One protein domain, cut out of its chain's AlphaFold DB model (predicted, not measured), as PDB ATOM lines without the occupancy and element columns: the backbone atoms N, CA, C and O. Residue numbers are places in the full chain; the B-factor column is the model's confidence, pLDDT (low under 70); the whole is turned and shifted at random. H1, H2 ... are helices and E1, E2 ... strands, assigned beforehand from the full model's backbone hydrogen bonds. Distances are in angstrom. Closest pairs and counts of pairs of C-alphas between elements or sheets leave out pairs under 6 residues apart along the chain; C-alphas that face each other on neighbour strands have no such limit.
ATOM      1  N   MET A 127      60.266 -13.996 110.626       87.31
ATOM      2  CA  MET A 127      59.058 -14.303 111.383       87.31
ATOM      3  C   MET A 127      58.191 -15.245 110.557       87.31
ATOM      4  O   MET A 127      57.965 -15.006 109.368       87.31
ATOM      5  N   LYS A 128      57.676 -16.302 111.184       89.81
ATOM      6  CA  LYS A 128      56.777 -17.253 110.535       89.81
ATOM      7  C   LYS A 128      55.475 -17.326 111.315       89.81
ATOM      8  O   LYS A 128      55.439 -17.830 112.428       89.81
ATOM      9  N   LEU A 129      54.400 -16.832 110.714       90.94
ATOM     10  CA  LEU A 129      53.109 -16.691 111.377       90.94
ATOM     11  C   LEU A 129      52.061 -17.524 110.650       90.94
ATOM     12  O   LEU A 129      51.912 -17.409 109.435       90.94
ATOM     13  N   PHE A 130      51.310 -18.343 111.382       91.31
ATOM     14  CA  PHE A 130      50.125 -18.985 110.821       91.31
ATOM     15  C   PHE A 130      48.959 -18.000 110.882       91.31
ATOM     16  O   PHE A 130      48.540 -17.581 111.965       91.31
ATOM     17  N   VAL A 131      48.465 -17.586 109.719       92.12
ATOM     18  CA  VAL A 131      47.504 -16.488 109.603       92.12
ATOM     19  C   VAL A 131      46.328 -16.860 108.721       92.12
ATOM     20  O   VAL A 131      46.406 -17.748 107.877       92.12
ATOM     21  N   ARG A 132      45.245 -16.108 108.886       91.19
ATOM     22  CA  ARG A 132      44.185 -15.969 107.897       91.19
ATOM     23  C   ARG A 132      44.342 -14.631 107.185       91.19
ATOM     24  O   ARG A 132      44.355 -13.599 107.853       91.19
ATOM     25  N   LYS A 133      44.390 -14.617 105.861       89.12
ATOM     26  CA  LYS A 133      44.246 -13.407 105.055       89.12
ATOM     27  C   LYS A 133      42.787 -12.949 105.120       89.12
ATOM     28  O   LYS A 133      41.873 -13.642 104.693       89.12
ATOM     29  N   ASN A 134      42.565 -11.803 105.749       86.81
ATOM     30  CA  ASN A 134      41.238 -11.228 105.956       86.81
ATOM     31  C   ASN A 134      40.899 -10.181 104.881       86.81
ATOM     32  O   ASN A 134      39.739 -10.018 104.517       86.81
ATOM     33  N   ALA A 135      41.916  -9.488 104.361       85.88
ATOM     34  CA  ALA A 135      41.850  -8.650 103.165       85.88
ATOM     35  C   ALA A 135      43.226  -8.628 102.475       85.88
ATOM     36  O   ALA A 135      44.175  -9.233 102.969       85.88
ATOM     37  N   GLU A 136      43.353  -7.928 101.344       82.88
ATOM     38  CA  GLU A 136      44.592  -7.866 100.549       82.88
ATOM     39  C   GLU A 136      45.839  -7.539 101.390       82.88
ATOM     40  O   GLU A 136      46.812  -8.288 101.339       82.88
ATOM     41  N   ASN A 137      45.738  -6.521 102.253       87.56
ATOM     42  CA  ASN A 137      46.812  -6.039 103.130       87.56
ATOM     43  C   ASN A 137      46.505  -6.251 104.620       87.56
ATOM     44  O   ASN A 137      46.933  -5.461 105.461       87.56
ATOM     45  N   HIS A 138      45.711  -7.270 104.957       91.69
ATOM     46  CA  HIS A 138      45.317  -7.548 106.335       91.69
ATOM     47  C   HIS A 138      45.275  -9.049 106.600       91.69
ATOM     48  O   HIS A 138      44.497  -9.789 105.994       91.69
ATOM     49  N   TYR A 139      46.070  -9.472 107.573       92.88
ATOM     50  CA  TYR A 139      46.179 -10.839 108.046       92.88
ATOM     51  C   TYR A 139      45.875 -10.898 109.540       92.88
ATOM     52  O   TYR A 139      46.188  -9.976 110.290       92.88
ATOM     53  N   VAL A 140      45.284 -11.999 109.986       93.56
ATOM     54  CA  VAL A 140      44.961 -12.234 111.395       93.56
ATOM     55  C   VAL A 140      45.628 -13.522 111.852       93.56
ATOM     56  O   VAL A 140      45.360 -14.593 111.308       93.56
ATOM     57  N   CYS A 141      46.470 -13.427 112.877       94.00
ATOM     58  CA  CYS A 141      47.006 -14.572 113.604       94.00
ATOM     59  C   CYS A 141      46.169 -14.772 114.871       94.00
ATOM     60  O   CYS A 141      46.270 -13.998 115.822       94.00
ATOM     61  N   ALA A 142      45.311 -15.792 114.883       89.38
ATOM     62  CA  ALA A 142      44.437 -16.054 116.029       89.38
ATOM     63  C   ALA A 142      45.195 -16.613 117.246       89.38
ATOM     64  O   ALA A 142      44.758 -16.415 118.377       89.38
ATOM     65  N   TYR A 143      46.317 -17.300 117.012       89.94
ATOM     66  CA  TYR A 143      47.098 -17.963 118.051       89.94
ATOM     67  C   TYR A 143      48.591 -17.816 117.766       89.94
ATOM     68  O   TYR A 143      49.132 -18.481 116.886       89.94
ATOM     69  N   MET A 144      49.243 -16.964 118.546       93.38
ATOM     70  CA  MET A 144      50.693 -16.825 118.605       93.38
ATOM     71  C   MET A 144      51.137 -17.142 120.031       93.38
ATOM     72  O   MET A 144      50.610 -16.539 120.964       93.38
ATOM     73  N   SER A 145      52.094 -18.051 120.237       94.00
ATOM     74  CA  SER A 145      52.641 -18.275 121.585       94.00
ATOM     75  C   SER A 145      53.190 -16.961 122.147       94.00
ATOM     76  O   SER A 145      53.907 -16.237 121.453       94.00
ATOM     77  N   MET A 146      52.865 -16.629 123.401       94.44
ATOM     78  CA  MET A 146      53.394 -15.414 124.027       94.44
ATOM     79  C   MET A 146      54.921 -15.466 124.130       94.44
ATOM     80  O   MET A 146      55.580 -14.456 123.906       94.44
ATOM     81  N   VAL A 147      55.479 -16.646 124.406       92.56
ATOM     82  CA  VAL A 147      56.930 -16.865 124.468       92.56
ATOM     83  C   VAL A 147      57.573 -16.594 123.110       92.56
ATOM     84  O   VAL A 147      58.550 -15.858 123.029       92.56
ATOM     85  N   GLU A 148      56.988 -17.123 122.034       92.12
ATOM     86  CA  GLU A 148      57.488 -16.930 120.667       92.12
ATOM     87  C   GLU A 148      57.352 -15.469 120.206       92.12
ATOM     88  O   GLU A 148      58.265 -14.904 119.610       92.12
ATOM     89  N   TYR A 149      56.240 -14.811 120.542       93.44
ATOM     90  CA  TYR A 149      56.050 -13.389 120.261       93.44
ATOM     91  C   TYR A 149      57.112 -12.525 120.957       93.44
ATOM     92  O   TYR A 149      57.681 -11.621 120.342       93.44
ATOM     93  N   ILE A 150      57.393 -12.806 122.234       90.94
ATOM     94  CA  ILE A 150      58.428 -12.096 122.990       90.94
ATOM     95  C   ILE A 150      59.827 -12.425 122.466       90.94
ATOM     96  O   ILE A 150      60.663 -11.526 122.445       90.94
ATOM     97  N   ASP A 151      60.083 -13.642 121.982       87.44
ATOM     98  CA  ASP A 151      61.333 -13.967 121.285       87.44
ATOM     99  C   ASP A 151      61.529 -13.074 120.050       87.44
ATOM    100  O   ASP A 151      62.553 -12.400 119.934       87.44
ATOM    101  N   TYR A 152      60.518 -12.963 119.179       89.06
ATOM    102  CA  TYR A 152      60.566 -12.062 118.021       89.06
ATOM    103  C   TYR A 152      60.790 -10.599 118.418       89.06
ATOM    104  O   TYR A 152      61.563  -9.890 117.769       89.06
ATOM    105  N   TYR A 153      60.156 -10.147 119.500       86.88
ATOM    106  CA  TYR A 153      60.361  -8.801 120.027       86.88
ATOM    107  C   TYR A 153      61.790  -8.589 120.552       86.88
ATOM    108  O   TYR A 153      62.456  -7.634 120.159       86.88
ATOM    109  N   LYS A 154      62.305  -9.503 121.386       79.31
ATOM    110  CA  LYS A 154      63.654  -9.424 121.978       79.31
ATOM    111  C   LYS A 154      64.763  -9.526 120.936       79.31
ATOM    112  O   LYS A 154      65.790  -8.861 121.063       79.31
ATOM    113  N   ARG A 155      64.541 -10.313 119.884       78.12
ATOM    114  CA  ARG A 155      65.431 -10.410 118.719       78.12
ATOM    115  C   ARG A 155      65.367  -9.184 117.811       78.12
ATOM    116  O   ARG A 155      66.128  -9.113 116.856       78.12
ATOM    117  N   GLY A 156      64.483  -8.225 118.087       75.25
ATOM    118  CA  GLY A 156      64.359  -6.998 117.310       75.25
ATOM    119  C   GLY A 156      63.725  -7.194 115.933       75.25
ATOM    120  O   GLY A 156      63.996  -6.402 115.035       75.25
ATOM    121  N   LEU A 157      62.905  -8.240 115.759       84.94
ATOM    122  CA  LEU A 157      62.103  -8.444 114.545       84.94
ATOM    123  C   LEU A 157      60.848  -7.573 114.552       84.94
ATOM    124  O   LEU A 157      60.370  -7.167 113.499       84.94
ATOM    125  N   ILE A 158      60.341  -7.265 115.747       87.88
ATOM    126  CA  ILE A 158      59.217  -6.356 115.961       87.88
ATOM    127  C   ILE A 158      59.759  -5.066 116.571       87.88
ATOM    128  O   ILE A 158      60.319  -5.063 117.666       87.88
ATOM    129  N   ASN A 159      59.562  -3.965 115.861       80.19
ATOM    130  CA  ASN A 159      60.099  -2.657 116.189       80.19
ATOM    131  C   ASN A 159      59.036  -1.772 116.826       80.19
ATOM    132  O   ASN A 159      57.850  -1.875 116.529       80.19
ATOM    133  N   TYR A 160      59.468  -0.827 117.650       73.62
ATOM    134  CA  TYR A 160      58.649   0.345 117.921       73.62
ATOM    135  C   TYR A 160      58.996   1.423 116.892       73.62
ATOM    136  O   TYR A 160      60.174   1.742 116.716       73.62
ATOM    137  N   ASN A 161      57.986   1.980 116.222       73.56
ATOM    138  CA  ASN A 161      58.150   3.084 115.279       73.56
ATOM    139  C   ASN A 161      57.441   4.340 115.805       73.56
ATOM    140  O   ASN A 161      56.218   4.449 115.681       73.56
ATOM    141  N   PRO A 162      58.187   5.299 116.379       64.88
ATOM    142  CA  PRO A 162      57.607   6.517 116.937       64.88
ATOM    143  C   PRO A 162      56.931   7.435 115.914       64.88
ATOM    144  O   PRO A 162      56.097   8.234 116.324       64.88
ATOM    145  N   ASN A 163      57.241   7.322 114.617       65.38
ATOM    146  CA  ASN A 163      56.591   8.139 113.583       65.38
ATOM    147  C   ASN A 163      55.142   7.698 113.341       65.38
ATOM    148  O   ASN A 163      54.279   8.517 113.045       65.38
ATOM    149  N   THR A 164      54.872   6.400 113.490       66.81
ATOM    150  CA  THR A 164      53.523   5.847 113.342       66.81
ATOM    151  C   THR A 164      52.791   5.739 114.674       66.81
ATOM    152  O   THR A 164      51.573   5.755 114.684       66.81
ATOM    153  N   GLN A 165      53.495   5.611 115.801       65.31
ATOM    154  CA  GLN A 165      52.908   5.338 117.118       65.31
ATOM    155  C   GLN A 165      52.391   6.581 117.872       65.31
ATOM    156  O   GLN A 165      52.639   7.723 117.497       65.31
ATOM    157  N   ARG A 166      51.650   6.346 118.971       58.31
ATOM    158  CA  ARG A 166      51.042   7.402 119.815       58.31
ATOM    159  C   ARG A 166      52.089   8.357 120.423       58.31
ATOM    160  O   ARG A 166      53.229   7.964 120.645       58.31
ATOM    161  N   GLU A 167      51.638   9.581 120.732       57.59
ATOM    162  CA  GLU A 167      52.412  10.740 121.223       57.59
ATOM    163  C   GLU A 167      53.674  10.413 122.043       57.59
ATOM    164  O   GLU A 167      53.644   9.633 123.005       57.59
ATOM    165  N   THR A 168      54.771  11.107 121.738       60.28
ATOM    166  CA  THR A 168      55.967  11.170 122.583       60.28
ATOM    167  C   THR A 168      55.723  12.090 123.790       60.28
ATOM    168  O   THR A 168      55.109  13.152 123.692       60.28
ATOM    169  N   THR A 169      56.199  11.702 124.974       55.25
ATOM    170  CA  THR A 169      56.215  12.571 126.153       55.25
ATOM    171  C   THR A 169      57.430  13.484 126.077       55.25
ATOM    172  O   THR A 169      58.569  13.019 126.093       55.25
ATOM    173  N   LYS A 170      57.190  14.795 126.094       61.22
ATOM    174  CA  LYS A 170      58.238  15.808 126.246       61.22
ATOM    175  C   LYS A 170      58.631  15.936 127.715       61.22
ATOM    176  O   LYS A 170      57.790  16.260 128.552       61.22
ATOM    177  N   LYS A 171      59.899  15.703 128.045       57.38
ATOM    178  CA  LYS A 171      60.468  15.990 129.370       57.38
ATOM    179  C   LYS A 171      61.589  17.001 129.236       57.38
ATOM    180  O   LYS A 171      62.438  16.864 128.366       57.38
ATOM    181  N   VAL A 172      61.602  17.991 130.124       51.03
ATOM    182  CA  VAL A 172      62.751  18.887 130.247       51.03
ATOM    183  C   VAL A 172      63.788  18.206 131.131       51.03
ATOM    184  O   VAL A 172      63.511  17.952 132.302       51.03
ATOM    185  N   VAL A 173      64.957  17.901 130.574       47.09
ATOM    186  CA  VAL A 173      66.130  17.427 131.322       47.09
ATOM    187  C   VAL A 173      67.247  18.424 131.048       47.09
ATOM    188  O   VAL A 173      67.513  18.741 129.891       47.09
ATOM    189  N   ASP A 174      67.817  18.997 132.105       41.06
ATOM    190  CA  ASP A 174      68.912  19.978 132.033       41.06
ATOM    191  C   ASP A 174      68.663  21.155 131.070       41.06
ATOM    192  O   ASP A 174      69.542  21.614 130.343       41.06
ATOM    193  N   GLY A 175      67.425  21.662 131.063       42.44
ATOM    194  CA  GLY A 175      67.023  22.808 130.241       42.44
ATOM    195  C   GLY A 175      66.742  22.482 128.769       42.44
ATOM    196  O   GLY A 175      66.419  23.395 128.011       42.44
ATOM    197  N   GLN A 176      66.808  21.211 128.364       38.56
ATOM    198  CA  GLN A 176      66.504  20.755 127.005       38.56
ATOM    199  C   GLN A 176      65.218  19.928 126.969       38.56
ATOM    200  O   GLN A 176      64.951  19.137 127.872       38.56
ATOM    201  N   ILE A 177      64.403  20.121 125.927       44.88
ATOM    202  CA  ILE A 177      63.182  19.340 125.693       44.88
ATOM    203  C   ILE A 177      63.578  18.027 125.013       44.88
ATOM    204  O   ILE A 177      63.978  18.035 123.854       44.88
ATOM    205  N   ASN A 178      63.413  16.915 125.721       46.50
ATOM    206  CA  ASN A 178      63.648  15.565 125.219       46.50
ATOM    207  C   ASN A 178      62.314  14.866 124.948       46.50
ATOM    208  O   ASN A 178      61.412  14.907 125.791       46.50
ATOM    209  N   GLU A 179      62.185  14.209 123.797       49.75
ATOM    210  CA  GLU A 179      61.017  13.401 123.448       49.75
ATOM    211  C   GLU A 179      61.268  11.928 123.778       49.75
ATOM    212  O   GLU A 179      62.185  11.304 123.254       49.75
ATOM    213  N   PHE A 180      60.440  11.369 124.657       57.81
ATOM    214  CA  PHE A 180      60.473   9.961 125.046       57.81
ATOM    215  C   PHE A 180      59.207   9.257 124.588       57.81
ATOM    216  O   PHE A 180      58.141   9.863 124.506       57.81
ATOM    217  N   ILE A 181      59.276   7.949 124.387       64.19
ATOM    218  CA  ILE A 181      58.071   7.149 124.188       64.19
ATOM    219  C   ILE A 181      57.220   7.198 125.464       64.19
ATOM    220  O   ILE A 181      57.719   7.023 126.579       64.19
ATOM    221  N   THR A 182      55.918   7.450 125.315       66.75
ATOM    222  CA  THR A 182      55.001   7.552 126.456       66.75
ATOM    223  C   THR A 182      54.693   6.171 127.036       66.75
ATOM    224  O   THR A 182      53.736   5.488 126.659       66.75
ATOM    225  N   ILE A 183      55.498   5.748 128.009       69.62
ATOM    226  CA  ILE A 183      55.288   4.505 128.752       69.62
ATOM    227  C   ILE A 183      54.661   4.806 130.118       69.62
ATOM    228  O   ILE A 183      55.269   5.426 130.989       69.62
ATOM    229  N   TYR A 184      53.437   4.322 130.342       74.94
ATOM    230  CA  TYR A 184      52.767   4.414 131.634       74.94
ATOM    231  C   TYR A 184      53.047   3.155 132.450       74.94
ATOM    232  O   TYR A 184      52.344   2.151 132.317       74.94
ATOM    233  N   GLN A 185      54.034   3.219 133.348       75.94
ATOM    234  CA  GLN A 185      54.418   2.074 134.184       75.94
ATOM    235  C   GLN A 185      53.239   1.496 134.984       75.94
ATOM    236  O   GLN A 185      53.141   0.286 135.171       75.94
ATOM    237  N   LYS A 186      52.293   2.345 135.408       75.56
ATOM    238  CA  LYS A 186      51.056   1.914 136.077       75.56
ATOM    239  C   LYS A 186      50.235   0.946 135.212       75.56
ATOM    240  O   LYS A 186      49.688  -0.014 135.747       75.56
ATOM    241  N   ASN A 187      50.162   1.183 133.902       83.62
ATOM    242  CA  ASN A 187      49.418   0.329 132.977       83.62
ATOM    243  C   ASN A 187      50.140  -1.003 132.774       83.62
ATOM    244  O   ASN A 187      49.498  -2.044 132.862       83.62
ATOM    245  N   ILE A 188      51.465  -0.972 132.589       85.56
ATOM    246  CA  ILE A 188      52.298  -2.182 132.492       85.56
ATOM    247  C   ILE A 188      52.119  -3.047 133.740       85.56
ATOM    248  O   ILE A 188      51.802  -4.225 133.628       85.56
ATOM    249  N   ASN A 189      52.251  -2.454 134.930       83.38
ATOM    250  CA  ASN A 189      52.098  -3.178 136.190       83.38
ATOM    251  C   ASN A 189      50.696  -3.785 136.323       83.38
ATOM    252  O   ASN A 189      50.573  -4.938 136.713       83.38
ATOM    253  N   LYS A 190      49.640  -3.046 135.953       86.38
ATOM    254  CA  LYS A 190      48.269  -3.576 135.978       86.38
ATOM    255  C   LYS A 190      48.097  -4.767 135.027       86.38
ATOM    256  O   LYS A 190      47.474  -5.749 135.405       86.38
ATOM    257  N   ILE A 191      48.641  -4.687 133.810       91.50
ATOM    258  CA  ILE A 191      48.574  -5.781 132.829       91.50
ATOM    259  C   ILE A 191      49.341  -7.004 133.342       91.50
ATOM    260  O   ILE A 191      48.810  -8.108 133.301       91.50
ATOM    261  N   TYR A 192      50.548  -6.807 133.872       91.94
ATOM    262  CA  TYR A 192      51.360  -7.876 134.453       91.94
ATOM    263  C   TYR A 192      50.647  -8.568 135.631       91.94
ATOM    264  O   TYR A 192      50.574  -9.793 135.665       91.94
ATOM    265  N   GLU A 193      50.032  -7.812 136.548       91.38
ATOM    266  CA  GLU A 193      49.241  -8.401 137.639       91.38
ATOM    267  C   GLU A 193      48.011  -9.154 137.115       91.38
ATOM    268  O   GLU A 193      47.676 -10.222 137.623       91.38
ATOM    269  N   ASN A 194      47.349  -8.649 136.073       91.94
ATOM    270  CA  ASN A 194      46.244  -9.369 135.444       91.94
ATOM    271  C   ASN A 194      46.715 -10.677 134.787       91.94
ATOM    272  O   ASN A 194      46.012 -11.679 134.885       91.94
ATOM    273  N   LEU A 195      47.892 -10.692 134.151       93.31
ATOM    274  CA  LEU A 195      48.490 -11.905 133.581       93.31
ATOM    275  C   LEU A 195      48.791 -12.940 134.669       93.31
ATOM    276  O   LEU A 195      48.471 -14.112 134.493       93.31
ATOM    277  N   LYS A 196      49.361 -12.495 135.795       93.00
ATOM    278  CA  LYS A 196      49.712 -13.337 136.945       93.00
ATOM    279  C   LYS A 196      48.499 -13.940 137.650       93.00
ATOM    280  O   LYS A 196      48.571 -15.066 138.123       93.00
ATOM    281  N   ASN A 197      47.403 -13.190 137.725       90.75
ATOM    282  CA  ASN A 197      46.187 -13.599 138.428       90.75
ATOM    283  C   ASN A 197      45.115 -14.202 137.498       90.75
ATOM    284  O   ASN A 197      43.957 -14.276 137.901       90.75
ATOM    285  N   ASP A 198      45.465 -14.560 136.255       88.81
ATOM    286  CA  ASP A 198      44.538 -15.087 135.237       88.81
ATOM    287  C   ASP A 198      43.291 -14.213 134.997       88.81
ATOM    288  O   ASP A 198      42.211 -14.692 134.662       88.81
ATOM    289  N   LYS A 199      43.457 -12.895 135.145       88.56
ATOM    290  CA  LYS A 199      42.442 -11.861 134.876       88.56
ATOM    291  C   LYS A 199      42.701 -11.091 133.577       88.56
ATOM    292  O   LYS A 199      42.053 -10.078 133.314       88.56
ATOM    293  N   PHE A 200      43.724 -11.472 132.816       89.00
ATOM    294  CA  PHE A 200      44.046 -10.830 131.547       89.00
ATOM    295  C   PHE A 200      43.263 -11.494 130.418       89.00
ATOM    296  O   PHE A 200      43.562 -12.629 130.060       89.00
ATOM    297  N   ASP A 201      42.316 -10.757 129.844       83.25
ATOM    298  CA  ASP A 201      41.631 -11.151 128.617       83.25
ATOM    299  C   ASP A 201      42.493 -10.760 127.404       83.25
ATOM    300  O   ASP A 201      42.719  -9.562 127.182       83.25
ATOM    301  N   PRO A 202      43.000 -11.727 126.612       78.38
ATOM    302  CA  PRO A 202      43.792 -11.419 125.431       78.38
ATOM    303  C   PRO A 202      42.972 -10.630 124.410       78.38
ATOM    304  O   PRO A 202      41.869 -11.020 124.032       78.38
ATOM    305  N   ASN A 203      43.545  -9.533 123.929       83.00
ATOM    306  CA  ASN A 203      43.043  -8.777 122.791       83.00
ATOM    307  C   ASN A 203      44.128  -8.675 121.711       83.00
ATOM    308  O   ASN A 203      45.273  -9.077 121.929       83.00
ATOM    309  N   MET A 204      43.761  -8.173 120.531       88.88
ATOM    310  CA  MET A 204      44.699  -8.119 119.413       88.88
ATOM    311  C   MET A 204      45.841  -7.126 119.675       88.88
ATOM    312  O   MET A 204      45.635  -6.004 120.143       88.88
ATOM    313  N   LEU A 205      47.064  -7.551 119.370       92.81
ATOM    314  CA  LEU A 205      48.208  -6.674 119.131       92.81
ATOM    315  C   LEU A 205      48.226  -6.329 117.645       92.81
ATOM    316  O   LEU A 205      47.988  -7.209 116.818       92.81
ATOM    317  N   THR A 206      48.522  -5.080 117.304       92.62
ATOM    318  CA  THR A 206      48.544  -4.655 115.901       92.62
ATOM    319  C   THR A 206      49.979  -4.517 115.427       92.62
ATOM    320  O   THR A 206      50.736  -3.724 115.985       92.62
ATOM    321  N   LEU A 207      50.340  -5.272 114.394       92.75
ATOM    322  CA  LEU A 207      51.620  -5.204 113.699       92.75
ATOM    323  C   LEU A 207      51.432  -4.569 112.319       92.75
ATOM    324  O   LEU A 207      50.405  -4.761 111.671       92.75
ATOM    325  N   ASN A 208      52.446  -3.850 111.860       91.19
ATOM    326  CA  ASN A 208      52.531  -3.302 110.518       91.19
ATOM    327  C   ASN A 208      53.822  -3.738 109.846       91.19
ATOM    328  O   ASN A 208      54.906  -3.404 110.311       91.19
ATOM    329  N   ILE A 209      53.697  -4.437 108.732       89.81
ATOM    330  CA  ILE A 209      54.788  -4.675 107.799       89.81
ATOM    331  C   ILE A 209      54.841  -3.442 106.902       89.81
ATOM    332  O   ILE A 209      53.843  -3.102 106.264       89.81
ATOM    333  N   ARG A 210      55.967  -2.728 106.882       84.12
ATOM    334  CA  ARG A 210      56.051  -1.505 106.076       84.12
ATOM    335  C   ARG A 210      55.980  -1.840 104.591       84.12
ATOM    336  O   ARG A 210      56.789  -2.623 104.102       84.12
ATOM    337  N   ASP A 211      55.041  -1.216 103.886       75.88
ATOM    338  CA  ASP A 211      54.959  -1.318 102.427       75.88
ATOM    339  C   ASP A 211      56.099  -0.522 101.778       75.88
ATOM    340  O   ASP A 211      56.007   0.696 101.585       75.88
ATOM    341  N   ASN A 212      57.185  -1.225 101.462       65.50
ATOM    342  CA  ASN A 212      58.400  -0.631 100.927       65.50
ATOM    343  C   ASN A 212      58.670  -1.032  99.472       65.50
ATOM    344  O   ASN A 212      59.829  -1.093  99.105       65.50
ATOM    345  N   LYS A 213      57.633  -1.249  98.643       57.41
ATOM    346  CA  LYS A 213      57.640  -1.472  97.168       57.41
ATOM    347  C   LYS A 213      58.526  -2.589  96.574       57.41
ATOM    348  O   LYS A 213      58.135  -3.147  95.552       57.41
ATOM    349  N   ASP A 214      59.658  -2.920  97.184       53.56
ATOM    350  CA  ASP A 214      60.691  -3.844  96.719       53.56
ATOM    351  C   ASP A 214      60.763  -5.128  97.568       53.56
ATOM    352  O   ASP A 214      61.444  -6.069  97.172       53.56
ATOM    353  N   ASP A 215      60.037  -5.199  98.692       54.16
ATOM    354  CA  ASP A 215      60.016  -6.375  99.568       54.16
ATOM    355  C   ASP A 215      58.600  -6.628 100.115       54.16
ATOM    356  O   ASP A 215      58.041  -5.811 100.850       54.16
ATOM    357  N   ASN A 216      57.984  -7.736  99.692       62.84
ATOM    358  CA  ASN A 216      56.632  -8.125 100.094       62.84
ATOM    359  C   ASN A 216      56.693  -9.413 100.921       62.84
ATOM    360  O   ASN A 216      57.396 -10.346 100.534       62.84
ATOM    361  N   PRO A 217      55.926  -9.518 102.019       74.50
ATOM    362  CA  PRO A 217      55.880 -10.745 102.795       74.50
ATOM    363  C   PRO A 217      55.337 -11.903 101.947       74.50
ATOM    364  O   PRO A 217      54.365 -11.759 101.200       74.50
ATOM    365  N   GLU A 218      55.957 -13.071 102.086       80.62
ATOM    366  CA  GLU A 218      55.574 -14.265 101.340       80.62
ATOM    367  C   GLU A 218      54.432 -14.974 102.066       80.62
ATOM    368  O   GLU A 218      54.590 -15.464 103.188       80.62
ATOM    369  N   PHE A 219      53.271 -15.044 101.419       80.06
ATOM    370  CA  PHE A 219      52.151 -15.848 101.892       80.06
ATOM    371  C   PHE A 219      52.133 -17.195 101.167       80.06
ATOM    372  O   PHE A 219      51.964 -17.255  99.951       80.06
ATOM    373  N   ASP A 220      52.299 -18.265 101.936       80.44
ATOM    374  CA  ASP A 220      52.286 -19.649 101.473       80.44
ATOM    375  C   ASP A 220      51.050 -20.355 102.047       80.44
ATOM    376  O   ASP A 220      50.986 -20.659 103.241       80.44
ATOM    377  N   ASP A 221      50.053 -20.606 101.202       73.44
ATOM    378  CA  ASP A 221      48.823 -21.322 101.565       73.44
ATOM    379  C   ASP A 221      49.016 -22.851 101.649       73.44
ATOM    380  O   ASP A 221      48.061 -23.603 101.871       73.44
ATOM    381  N   GLY A 222      50.251 -23.334 101.458       63.56
ATOM    382  CA  GLY A 222      50.602 -24.750 101.489       63.56
ATOM    383  C   GLY A 222      49.881 -25.584 100.427       63.56
ATOM    384  O   GLY A 222      49.788 -26.803 100.585       63.56
ATOM    385  N   GLY A 223      49.315 -24.953  99.391       59.50
ATOM    386  CA  GLY A 223      48.483 -25.603  98.379       59.50
ATOM    387  C   GLY A 223      47.170 -26.175  98.924       59.50
ATOM    388  O   GLY A 223      46.556 -27.022  98.271       59.50
ATOM    389  N   MET A 224      46.740 -25.770 100.127       55.94
ATOM    390  CA  MET A 224      45.629 -26.418 100.825       55.94
ATOM    391  C   MET A 224      44.247 -26.048 100.271       55.94
ATOM    392  O   MET A 224      43.329 -26.840 100.454       55.94
ATOM    393  N   ASN A 225      44.062 -24.911  99.582       55.94
ATOM    394  CA  ASN A 225      42.741 -24.418  99.128       55.94
ATOM    395  C   ASN A 225      41.653 -24.418 100.239       55.94
ATOM    396  O   ASN A 225      40.455 -24.460  99.946       55.94
ATOM    397  N   ILE A 226      42.036 -24.401 101.523       50.53
ATOM    398  CA  ILE A 226      41.116 -24.451 102.671       50.53
ATOM    399  C   ILE A 226      41.048 -23.058 103.292       50.53
ATOM    400  O   ILE A 226      41.739 -22.753 104.260       50.53
ATOM    401  N   GLY A 227      40.192 -22.211 102.717       56.53
ATOM    402  CA  GLY A 227      40.013 -20.833 103.170       56.53
ATOM    403  C   GLY A 227      41.301 -20.020 103.065       56.53
ATOM    404  O   GLY A 227      42.359 -20.531 102.721       56.53
ATOM    405  N   ASP A 228      41.233 -18.734 103.352       75.06
ATOM    406  CA  ASP A 228      42.366 -17.821 103.208       75.06
ATOM    407  C   ASP A 228      43.483 -18.042 104.266       75.06
ATOM    408  O   ASP A 228      44.073 -17.083 104.752       75.06
ATOM    409  N   TYR A 229      43.748 -19.279 104.702       86.19
ATOM    410  CA  TYR A 229      44.728 -19.631 105.732       86.19
ATOM    411  C   TYR A 229      46.068 -20.054 105.130       86.19
ATOM    412  O   TYR A 229      46.119 -20.752 104.123       86.19
ATOM    413  N   GLY A 230      47.161 -19.673 105.787       87.62
ATOM    414  CA  GLY A 230      48.504 -20.017 105.338       87.62
ATOM    415  C   GLY A 230      49.594 -19.537 106.284       87.62
ATOM    416  O   GLY A 230      49.333 -18.951 107.338       87.62
ATOM    417  N   TRP A 231      50.838 -19.794 105.897       89.12
ATOM    418  CA  TRP A 231      52.023 -19.285 106.568       89.12
ATOM    419  C   TRP A 231      52.450 -17.966 105.933       89.12
ATOM    420  O   TRP A 231      52.840 -17.926 104.770       89.12
ATOM    421  N   LEU A 232      52.421 -16.898 106.722       88.88
ATOM    422  CA  LEU A 232      53.037 -15.628 106.376       88.88
ATOM    423  C   LEU A 232      54.492 -15.651 106.844       88.88
ATOM    424  O   LEU A 232      54.762 -15.751 108.045       88.88
ATOM    425  N   LYS A 233      55.422 -15.584 105.895       88.94
ATOM    426  CA  LYS A 233      56.853 -15.435 106.150       88.94
ATOM    427  C   LYS A 233      57.231 -13.979 105.935       88.94
ATOM    428  O   LYS A 233      56.990 -13.416 104.870       88.94
ATOM    429  N   ILE A 234      57.819 -13.380 106.959       86.81
ATOM    430  CA  ILE A 234      58.244 -11.983 106.939       86.81
ATOM    431  C   ILE A 234      59.739 -11.969 107.208       86.81
ATOM    432  O   ILE A 234      60.175 -12.371 108.289       86.81
ATOM    433  N   LYS A 235      60.523 -11.540 106.223       83.50
ATOM    434  CA  LYS A 235      61.946 -11.270 106.406       83.50
ATOM    435  C   LYS A 235      62.084  -9.875 107.012       83.50
ATOM    436  O   LYS A 235      61.406  -8.958 106.579       83.50
ATOM    437  N   VAL A 236      62.914  -9.717 108.036       77.50
ATOM    438  CA  VAL A 236      63.244  -8.412 108.629       77.50
ATOM    439  C   VAL A 236      64.710  -8.131 108.336       77.50
ATOM    440  O   VAL A 236      65.580  -8.921 108.695       77.50
ATOM    441  N   ASP A 237      64.994  -7.032 107.651       72.44
ATOM    442  CA  ASP A 237      66.322  -6.751 107.103       72.44
ATOM    443  C   ASP A 237      66.509  -5.235 106.947       72.44
ATOM    444  O   ASP A 237      65.726  -4.568 106.271       72.44
ATOM    445  N   SER A 238      67.518  -4.664 107.612       65.56
ATOM    446  CA  SER A 238      67.771  -3.219 107.580       65.56
ATOM    447  C   SER A 238      68.231  -2.725 106.209       65.56
ATOM    448  O   SER A 238      67.719  -1.697 105.758       65.56
ATOM    449  N   LYS A 239      69.101  -3.467 105.513       64.38
ATOM    450  CA  LYS A 239      69.578  -3.129 104.162       64.38
ATOM    451  C   LYS A 239      68.460  -3.170 103.129       64.38
ATOM    452  O   LYS A 239      68.384  -2.279 102.284       64.38
ATOM    453  N   GLU A 240      67.583  -4.167 103.214       60.47
ATOM    454  CA  GLU A 240      66.409  -4.289 102.330       60.47
ATOM    455  C   GLU A 240      65.223  -3.432 102.809       60.47
ATOM    456  O   GLU A 240      64.183  -3.368 102.159       60.47
ATOM    457  N   ARG A 241      65.396  -2.709 103.924       65.06
ATOM    458  CA  ARG A 241      64.376  -1.881 104.579       65.06
ATOM    459  C   ARG A 241      63.114  -2.661 104.942       65.06
ATOM    460  O   ARG A 241      62.039  -2.084 105.007       65.06
ATOM    461  N   SER A 242      63.218  -3.948 105.217       72.81
ATOM    462  CA  SER A 242      62.085  -4.779 105.599       72.81
ATOM    463  C   SER A 242      61.872  -4.706 107.107       72.81
ATOM    464  O   SER A 242      62.726  -5.138 107.886       72.81
ATOM    465  N   TYR A 243      60.760  -4.110 107.544       79.56
ATOM    466  CA  TYR A 243      60.498  -3.838 108.960       79.56
ATOM    467  C   TYR A 243      59.083  -4.245 109.363       79.56
ATOM    468  O   TYR A 243      58.120  -3.962 108.646       79.56
ATOM    469  N   VAL A 244      58.960  -4.818 110.562       88.38
ATOM    470  CA  VAL A 244      57.678  -5.006 111.247       88.38
ATOM    471  C   VAL A 244      57.618  -4.061 112.435       88.38
ATOM    472  O   VAL A 244      58.453  -4.139 113.330       88.38
ATOM    473  N   ASP A 245      56.637  -3.171 112.457       87.38
ATOM    474  CA  ASP A 245      56.396  -2.243 113.552       87.38
ATOM    475  C   ASP A 245      55.203  -2.702 114.391       87.38
ATOM    476  O   ASP A 245      54.164  -3.095 113.869       87.38
ATOM    477  N   LEU A 246      55.300  -2.584 115.708       88.81
ATOM    478  CA  LEU A 246      54.140  -2.586 116.583       88.81
ATOM    479  C   LEU A 246      53.395  -1.260 116.368       88.81
ATOM    480  O   LEU A 246      54.003  -0.206 116.551       88.81
ATOM    481  N   LEU A 247      52.106  -1.294 116.008       85.81
ATOM    482  CA  LEU A 247      51.212  -0.123 115.887       85.81
ATOM    483  C   LEU A 247      50.312   0.082 117.107       85.81
ATOM    484  O   LEU A 247      50.009   1.215 117.467       85.81
ATOM    485  N   ASP A 248      49.924  -0.992 117.792       85.50
ATOM    486  CA  ASP A 248      49.230  -0.918 119.080       85.50
ATOM    487  C   ASP A 248      49.635  -2.096 119.963       85.50
ATOM    488  O   ASP A 248      49.724  -3.235 119.502       85.50
ATOM    489  N   GLY A 249      49.855  -1.811 121.248       87.69
ATOM    490  CA  GLY A 249      50.146  -2.843 122.240       87.69
ATOM    491  C   GLY A 249      51.447  -2.699 123.019       87.69
ATOM    492  O   GLY A 249      51.741  -3.596 123.796       87.69
ATOM    493  N   GLN A 250      52.191  -1.590 122.919       86.62
ATOM    494  CA  GLN A 250      53.498  -1.459 123.589       86.62
ATOM    495  C   GLN A 250      53.452  -1.743 125.105       86.62
ATOM    496  O   GLN A 250      54.286  -2.490 125.608       86.62
ATOM    497  N   HIS A 251      52.465  -1.223 125.854       86.81
ATOM    498  CA  HIS A 251      52.345  -1.547 127.290       86.81
ATOM    499  C   HIS A 251      52.045  -3.033 127.537       86.81
ATOM    500  O   HIS A 251      52.446  -3.559 128.573       86.81
ATOM    501  N   ARG A 252      51.345  -3.706 126.608       90.75
ATOM    502  CA  ARG A 252      51.069  -5.150 126.677       90.75
ATOM    503  C   ARG A 252      52.345  -5.936 126.401       90.75
ATOM    504  O   ARG A 252      52.714  -6.746 127.239       90.75
ATOM    505  N   THR A 253      53.056  -5.630 125.319       91.31
ATOM    506  CA  THR A 253      54.342  -6.248 124.969       91.31
ATOM    507  C   THR A 253      55.351  -6.129 126.109       91.31
ATOM    508  O   THR A 253      55.912  -7.136 126.523       91.31
ATOM    509  N   SER A 254      55.505  -4.946 126.715       87.88
ATOM    510  CA  SER A 254      56.405  -4.763 127.865       87.88
ATOM    511  C   SER A 254      55.968  -5.544 129.116       87.88
ATOM    512  O   SER A 254      56.809  -6.044 129.858       87.88
ATOM    513  N   ALA A 255      54.662  -5.672 129.378       89.94
ATOM    514  CA  ALA A 255      54.170  -6.484 130.495       89.94
ATOM    515  C   ALA A 255      54.359  -7.990 130.246       89.94
ATOM    516  O   ALA A 255      54.704  -8.724 131.171       89.94
ATOM    517  N   GLN A 256      54.152  -8.432 129.005       93.75
ATOM    518  CA  GLN A 256      54.364  -9.810 128.565       93.75
ATOM    519  C   GLN A 256      55.842 -10.190 128.589       93.75
ATOM    520  O   GLN A 256      56.158 -11.287 129.027       93.75
ATOM    521  N   GLU A 257      56.744  -9.282 128.204       90.81
ATOM    522  CA  GLU A 257      58.192  -9.484 128.315       90.81
ATOM    523  C   GLU A 257      58.577  -9.829 129.759       90.81
ATOM    524  O   GLU A 257      59.148 -10.889 130.013       90.81
ATOM    525  N   ARG A 258      58.159  -8.984 130.712       89.25
ATOM    526  CA  ARG A 258      58.377  -9.211 132.146       89.25
ATOM    527  C   ARG A 258      57.741 -10.517 132.632       89.25
ATOM    528  O   ARG A 258      58.303 -11.200 133.480       89.25
ATOM    529  N   TYR A 259      56.548 -10.848 132.139       92.75
ATOM    530  CA  TYR A 259      55.848 -12.071 132.527       92.75
ATOM    531  C   TYR A 259      56.563 -13.329 132.013       92.75
ATOM    532  O   TYR A 259      56.770 -14.256 132.786       92.75
ATOM    533  N   VAL A 260      56.992 -13.356 130.749       92.38
ATOM    534  CA  VAL A 260      57.715 -14.489 130.142       92.38
ATOM    535  C   VAL A 260      59.088 -14.693 130.788       92.38
ATOM    536  O   VAL A 260      59.526 -15.829 130.923       92.38
ATOM    537  N   GLU A 261      59.756 -13.626 131.235       86.31
ATOM    538  CA  GLU A 261      61.005 -13.743 132.003       86.31
ATOM    539  C   GLU A 261      60.825 -14.508 133.323       86.31
ATOM    540  O   GLU A 261      61.682 -15.304 133.694       86.31
ATOM    541  N   GLU A 262      59.707 -14.295 134.020       89.31
ATOM    542  CA  GLU A 262      59.394 -14.985 135.280       89.31
ATOM    543  C   GLU A 262      58.734 -16.357 135.053       89.31
ATOM    544  O   GLU A 262      58.950 -17.288 135.828       89.31
ATOM    545  N   TYR A 263      57.960 -16.502 133.973       91.75
ATOM    546  CA  TYR A 263      57.195 -17.701 133.616       91.75
ATOM    547  C   TYR A 263      57.509 -18.151 132.172       91.75
ATOM    548  O   TYR A 263      56.638 -18.083 131.298       91.75
ATOM    549  N   PRO A 264      58.724 -18.663 131.894       88.50
ATOM    550  CA  PRO A 264      59.181 -18.964 130.529       88.50
ATOM    551  C   PRO A 264      58.434 -20.119 129.847       88.50
ATOM    552  O   PRO A 264      58.495 -20.255 128.632       88.50
ATOM    553  N   ASN A 265      57.708 -20.935 130.618       91.44
ATOM    554  CA  ASN A 265      56.920 -22.070 130.125       91.44
ATOM    555  C   ASN A 265      55.410 -21.770 130.078       91.44
ATOM    556  O   ASN A 265      54.600 -22.690 130.175       91.44
ATOM    557  N   THR A 266      55.017 -20.495 130.016       92.25
ATOM    558  CA  THR A 266      53.600 -20.122 129.921       92.25
ATOM    559  C   THR A 266      52.957 -20.650 128.634       92.25
ATOM    560  O   THR A 266      53.560 -20.629 127.564       92.25
ATOM    561  N   ASP A 267      51.706 -21.089 128.740       91.81
ATOM    562  CA  ASP A 267      50.840 -21.527 127.641       91.81
ATOM    563  C   ASP A 267      49.929 -20.403 127.111       91.81
ATOM    564  O   ASP A 267      49.073 -20.626 126.251       91.81
ATOM    565  N   LYS A 268      50.105 -19.174 127.614       93.31
ATOM    566  CA  LYS A 268      49.333 -18.011 127.172       93.31
ATOM    567  C   LYS A 268      49.688 -17.645 125.730       93.31
ATOM    568  O   LYS A 268      50.839 -17.734 125.297       93.31
ATOM    569  N   TYR A 269      48.688 -17.167 124.999       93.69
ATOM    570  CA  TYR A 269      48.801 -16.800 123.592       93.69
ATOM    571  C   TYR A 269      48.401 -15.342 123.351       93.69
ATOM    572  O   TYR A 269      47.628 -14.740 124.099       93.69
ATOM    573  N   ASN A 270      48.934 -14.792 122.269       94.19
ATOM    574  CA  ASN A 270      48.577 -13.511 121.692       94.19
ATOM    575  C   ASN A 270      47.702 -13.712 120.456       94.19
ATOM    576  O   ASN A 270      47.843 -14.693 119.724       94.19
ATOM    577  N   MET A 271      46.837 -12.733 120.207       94.38
ATOM    578  CA  MET A 271      46.166 -12.555 118.923       94.38
ATOM    579  C   MET A 271      46.851 -11.393 118.207       94.38
ATOM    580  O   MET A 271      47.089 -10.358 118.830       94.38
ATOM    581  N   LEU A 272      47.173 -11.542 116.925       95.12
ATOM    582  CA  LEU A 272      47.824 -10.498 116.134       95.12
ATOM    583  C   LEU A 272      46.923 -10.074 114.972       95.12
ATOM    584  O   LEU A 272      46.444 -10.917 114.215       95.12
ATOM    585  N   SER A 273      46.747  -8.768 114.817       94.81
ATOM    586  CA  SER A 273      46.272  -8.139 113.588       94.81
ATOM    587  C   SER A 273      47.485  -7.596 112.844       94.81
ATOM    588  O   SER A 273      48.281  -6.867 113.429       94.81
ATOM    589  N   ILE A 274      47.683  -7.999 111.597       93.88
ATOM    590  CA  ILE A 274      48.899  -7.717 110.832       93.88
ATOM    591  C   ILE A 274      48.491  -6.997 109.555       93.88
ATOM    592  O   ILE A 274      47.778  -7.559 108.722       93.88
ATOM    593  N   PHE A 275      48.959  -5.767 109.398       92.25
ATOM    594  CA  PHE A 275      48.712  -4.956 108.216       92.25
ATOM    595  C   PHE A 275      49.965  -4.798 107.368       92.25
ATOM    596  O   PHE A 275      51.080  -4.917 107.872       92.25
ATOM    597  N   ILE A 276      49.763  -4.521 106.083       90.31
ATOM    598  CA  ILE A 276      50.812  -4.046 105.181       90.31
ATOM    599  C   ILE A 276      50.462  -2.607 104.816       90.31
ATOM    600  O   ILE A 276      49.622  -2.377 103.943       90.31
ATOM    601  N   PHE A 277      51.035  -1.650 105.544       88.31
ATOM    602  CA  PHE A 277      50.743  -0.228 105.398       88.31
ATOM    603  C   PHE A 277      52.011   0.598 105.212       88.31
ATOM    604  O   PHE A 277      53.044   0.374 105.852       88.31
ATOM    605  N   ASN A 278      51.886   1.639 104.393       85.38
ATOM    606  CA  ASN A 278      52.788   2.779 104.456       85.38
ATOM    607  C   ASN A 278      52.504   3.636 105.711       85.38
ATOM    608  O   ASN A 278      51.539   3.413 106.445       85.38
ATOM    609  N   GLU A 279      53.350   4.633 105.966       80.75
ATOM    610  CA  GLU A 279      53.249   5.482 107.162       80.75
ATOM    611  C   GLU A 279      51.895   6.209 107.277       80.75
ATOM    612  O   GLU A 279      51.292   6.223 108.349       80.75
ATOM    613  N   GLU A 280      51.366   6.747 106.173       82.75
ATOM    614  CA  GLU A 280      50.080   7.456 106.148       82.75
ATOM    615  C   GLU A 280      48.908   6.524 106.496       82.75
ATOM    616  O   GLU A 280      48.056   6.854 107.324       82.75
ATOM    617  N   GLN A 281      48.890   5.326 105.910       88.31
ATOM    618  CA  GLN A 281      47.887   4.298 106.185       88.31
ATOM    619  C   GLN A 281      47.950   3.819 107.643       88.31
ATOM    620  O   GLN A 281      46.907   3.659 108.283       88.31
ATOM    621  N   ALA A 282      49.156   3.647 108.195       85.44
ATOM    622  CA  ALA A 282      49.354   3.283 109.595       85.44
ATOM    623  C   ALA A 282      48.826   4.366 110.555       85.44
ATOM    624  O   ALA A 282      48.115   4.049 111.513       85.44
ATOM    625  N   ILE A 283      49.097   5.645 110.267       81.62
ATOM    626  CA  ILE A 283      48.564   6.780 111.038       81.62
ATOM    627  C   ILE A 283      47.034   6.809 110.967       81.62
ATOM    628  O   ILE A 283      46.367   6.952 111.996       81.62
ATOM    629  N   HIS A 284      46.456   6.633 109.776       84.44
ATOM    630  CA  HIS A 284      45.004   6.622 109.600       84.44
ATOM    631  C   HIS A 284      44.336   5.489 110.393       84.44
ATOM    632  O   HIS A 284      43.326   5.714 111.064       84.44
ATOM    633  N   HIS A 285      44.933   4.293 110.395       86.12
ATOM    634  CA  HIS A 285      44.462   3.172 111.209       86.12
ATOM    635  C   HIS A 285      44.466   3.509 112.711       86.12
ATOM    636  O   HIS A 285      43.485   3.260 113.410       86.12
ATOM    637  N   ILE A 286      45.521   4.154 113.212       81.25
ATOM    638  CA  ILE A 286      45.610   4.555 114.625       81.25
ATOM    639  C   ILE A 286      44.573   5.622 114.987       81.25
ATOM    640  O   ILE A 286      44.009   5.584 116.084       81.25
ATOM    641  N   ILE A 287      44.290   6.565 114.084       79.19
ATOM    642  CA  ILE A 287      43.209   7.543 114.270       79.19
ATOM    643  C   ILE A 287      41.862   6.820 114.378       79.19
ATOM    644  O   ILE A 287      41.079   7.125 115.278       79.19
ATOM    645  N   GLN A 288      41.614   5.839 113.508       80.94
ATOM    646  CA  GLN A 288      40.392   5.041 113.534       80.94
ATOM    647  C   GLN A 288      40.239   4.282 114.860       80.94
ATOM    648  O   GLN A 288      39.199   4.411 115.506       80.94
ATOM    649  N   GLU A 289      41.273   3.579 115.323       79.12
ATOM    650  CA  GLU A 289      41.244   2.859 116.606       79.12
ATOM    651  C   GLU A 289      41.038   3.804 117.806       79.12
ATOM    652  O   GLU A 289      40.324   3.485 118.760       79.12
ATOM    653  N   ASN A 290      41.607   5.013 117.759       72.19
ATOM    654  CA  ASN A 290      41.446   6.017 118.815       72.19
ATOM    655  C   ASN A 290      40.099   6.754 118.785       72.19
ATOM    656  O   ASN A 290      39.743   7.398 119.773       72.19
ATOM    657  N   SER A 291      39.356   6.684 117.678       72.38
ATOM    658  CA  SER A 291      38.071   7.376 117.517       72.38
ATOM    659  C   SER A 291      36.928   6.763 118.342       72.38
ATOM    660  O   SER A 291      35.851   7.353 118.440       72.38
ATOM    661  N   GLY A 292      37.160   5.612 118.983       68.19
ATOM    662  CA  GLY A 292      36.207   5.001 119.902       68.19
ATOM    663  C   GLY A 292      35.853   5.924 121.074       68.19
ATOM    664  O   GLY A 292      36.726   6.454 121.766       68.19
TER     665      GLY A 292
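Overview. This is residues 127 to 292 of the 468 residues of an uncharacterized protein of Clostridium novyi B str. NCTC 9691 (UniProt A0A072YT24). A strongly twisted wall of eight strands curls like part of a barrel round the short helix H1, while H4 covers part of its opposite face. H3 packs on H1 beyond the sheet and H2 packs on H3, and the hairpin of E4 and E5 reaches out as an arm. The printed part has 166 residues, of which 109 are in four named helices and ten named strands; along the chain these follow as E1 E2 H1 E3 E4 E5 H2 E6 E7 E8 E9 H3 E10 H4, and the class is mixed, helices and strands. The large sheet, itself mixed, runs E3 E9 E6 E10 E2 E1 E8 E7; E4 and E5 make a separate antiparallel sheet. The whole is compact, with a radius of gyration of the C-alphas of 16.9 A and spans of 59 by 39 by 34 A.

Along the chain. E1, residues 127 to 135, begins with C-alpha 127 at (59.058, -14.303, 111.383), and bends by 74 degrees at residue 130. E2, residues 138 to 145, 20.0 A long, bends by 61 degrees at residue 142. H1 is residues 146 to 154, E3 158 to 160, E4 168 to 173, E5 176 to 181 and H2 185 to 196, 16.3 A long. E6 is residues 204 to 210, E7 218 to 220, E8 229 to 235, 19.2 A long, and E9 244 to 248. H3, residues 250 to 262, is 18.8 A long. E10, residues 269 to 277, measures 24.7 A. H4, residues 279 to 290, is 16.6 A long and ends with C-alpha 290 at (41.446, 6.017, 118.815).

Arrangement. In the large sheet E6 and E10 are parallel, with N 207 and O 273 2.8 A apart, and so are E3 and E9, with N 159 and O 244 at 2.8 A. E10 and E2 are antiparallel, with N 141 and O 272 at 2.8 A. E1 is staggered: residues 127 to 132 pair with E8, N 129 and O 232 at 2.9 A, and residues 132 to 135 with E2. H1 and H4 are on opposite faces of the sheet. H4 has a height of 9.3 A over the sheet and runs along E6, at 3 degrees on the local plane. H3 only grazes the sheet, with residues 250 to 256. H1 and H3 touch, closest at C-alphas 150 and 257, 5.9 A, and are only just about perpendicular at 70.5 degrees. H2 and H3 touch, closest at C-alphas 192 and 255, 5.0 A, the same way at a steep tilt of 49 degrees. In the hairpin of E4 and E5, N 171 and O 178 are 2.8 A apart. In H1, H2, H3 and H4 every O i to N i+4 pair is within hydrogen-bond range.

Size, cuts and confidence. The two C-alphas farthest apart, Gly 175 and Asn 225, are 61.5 A from each other. The printed part has no cut and no long link. Mean pLDDT of the printed part is 80.0; 38 residues are under 70, among them 162 to 183.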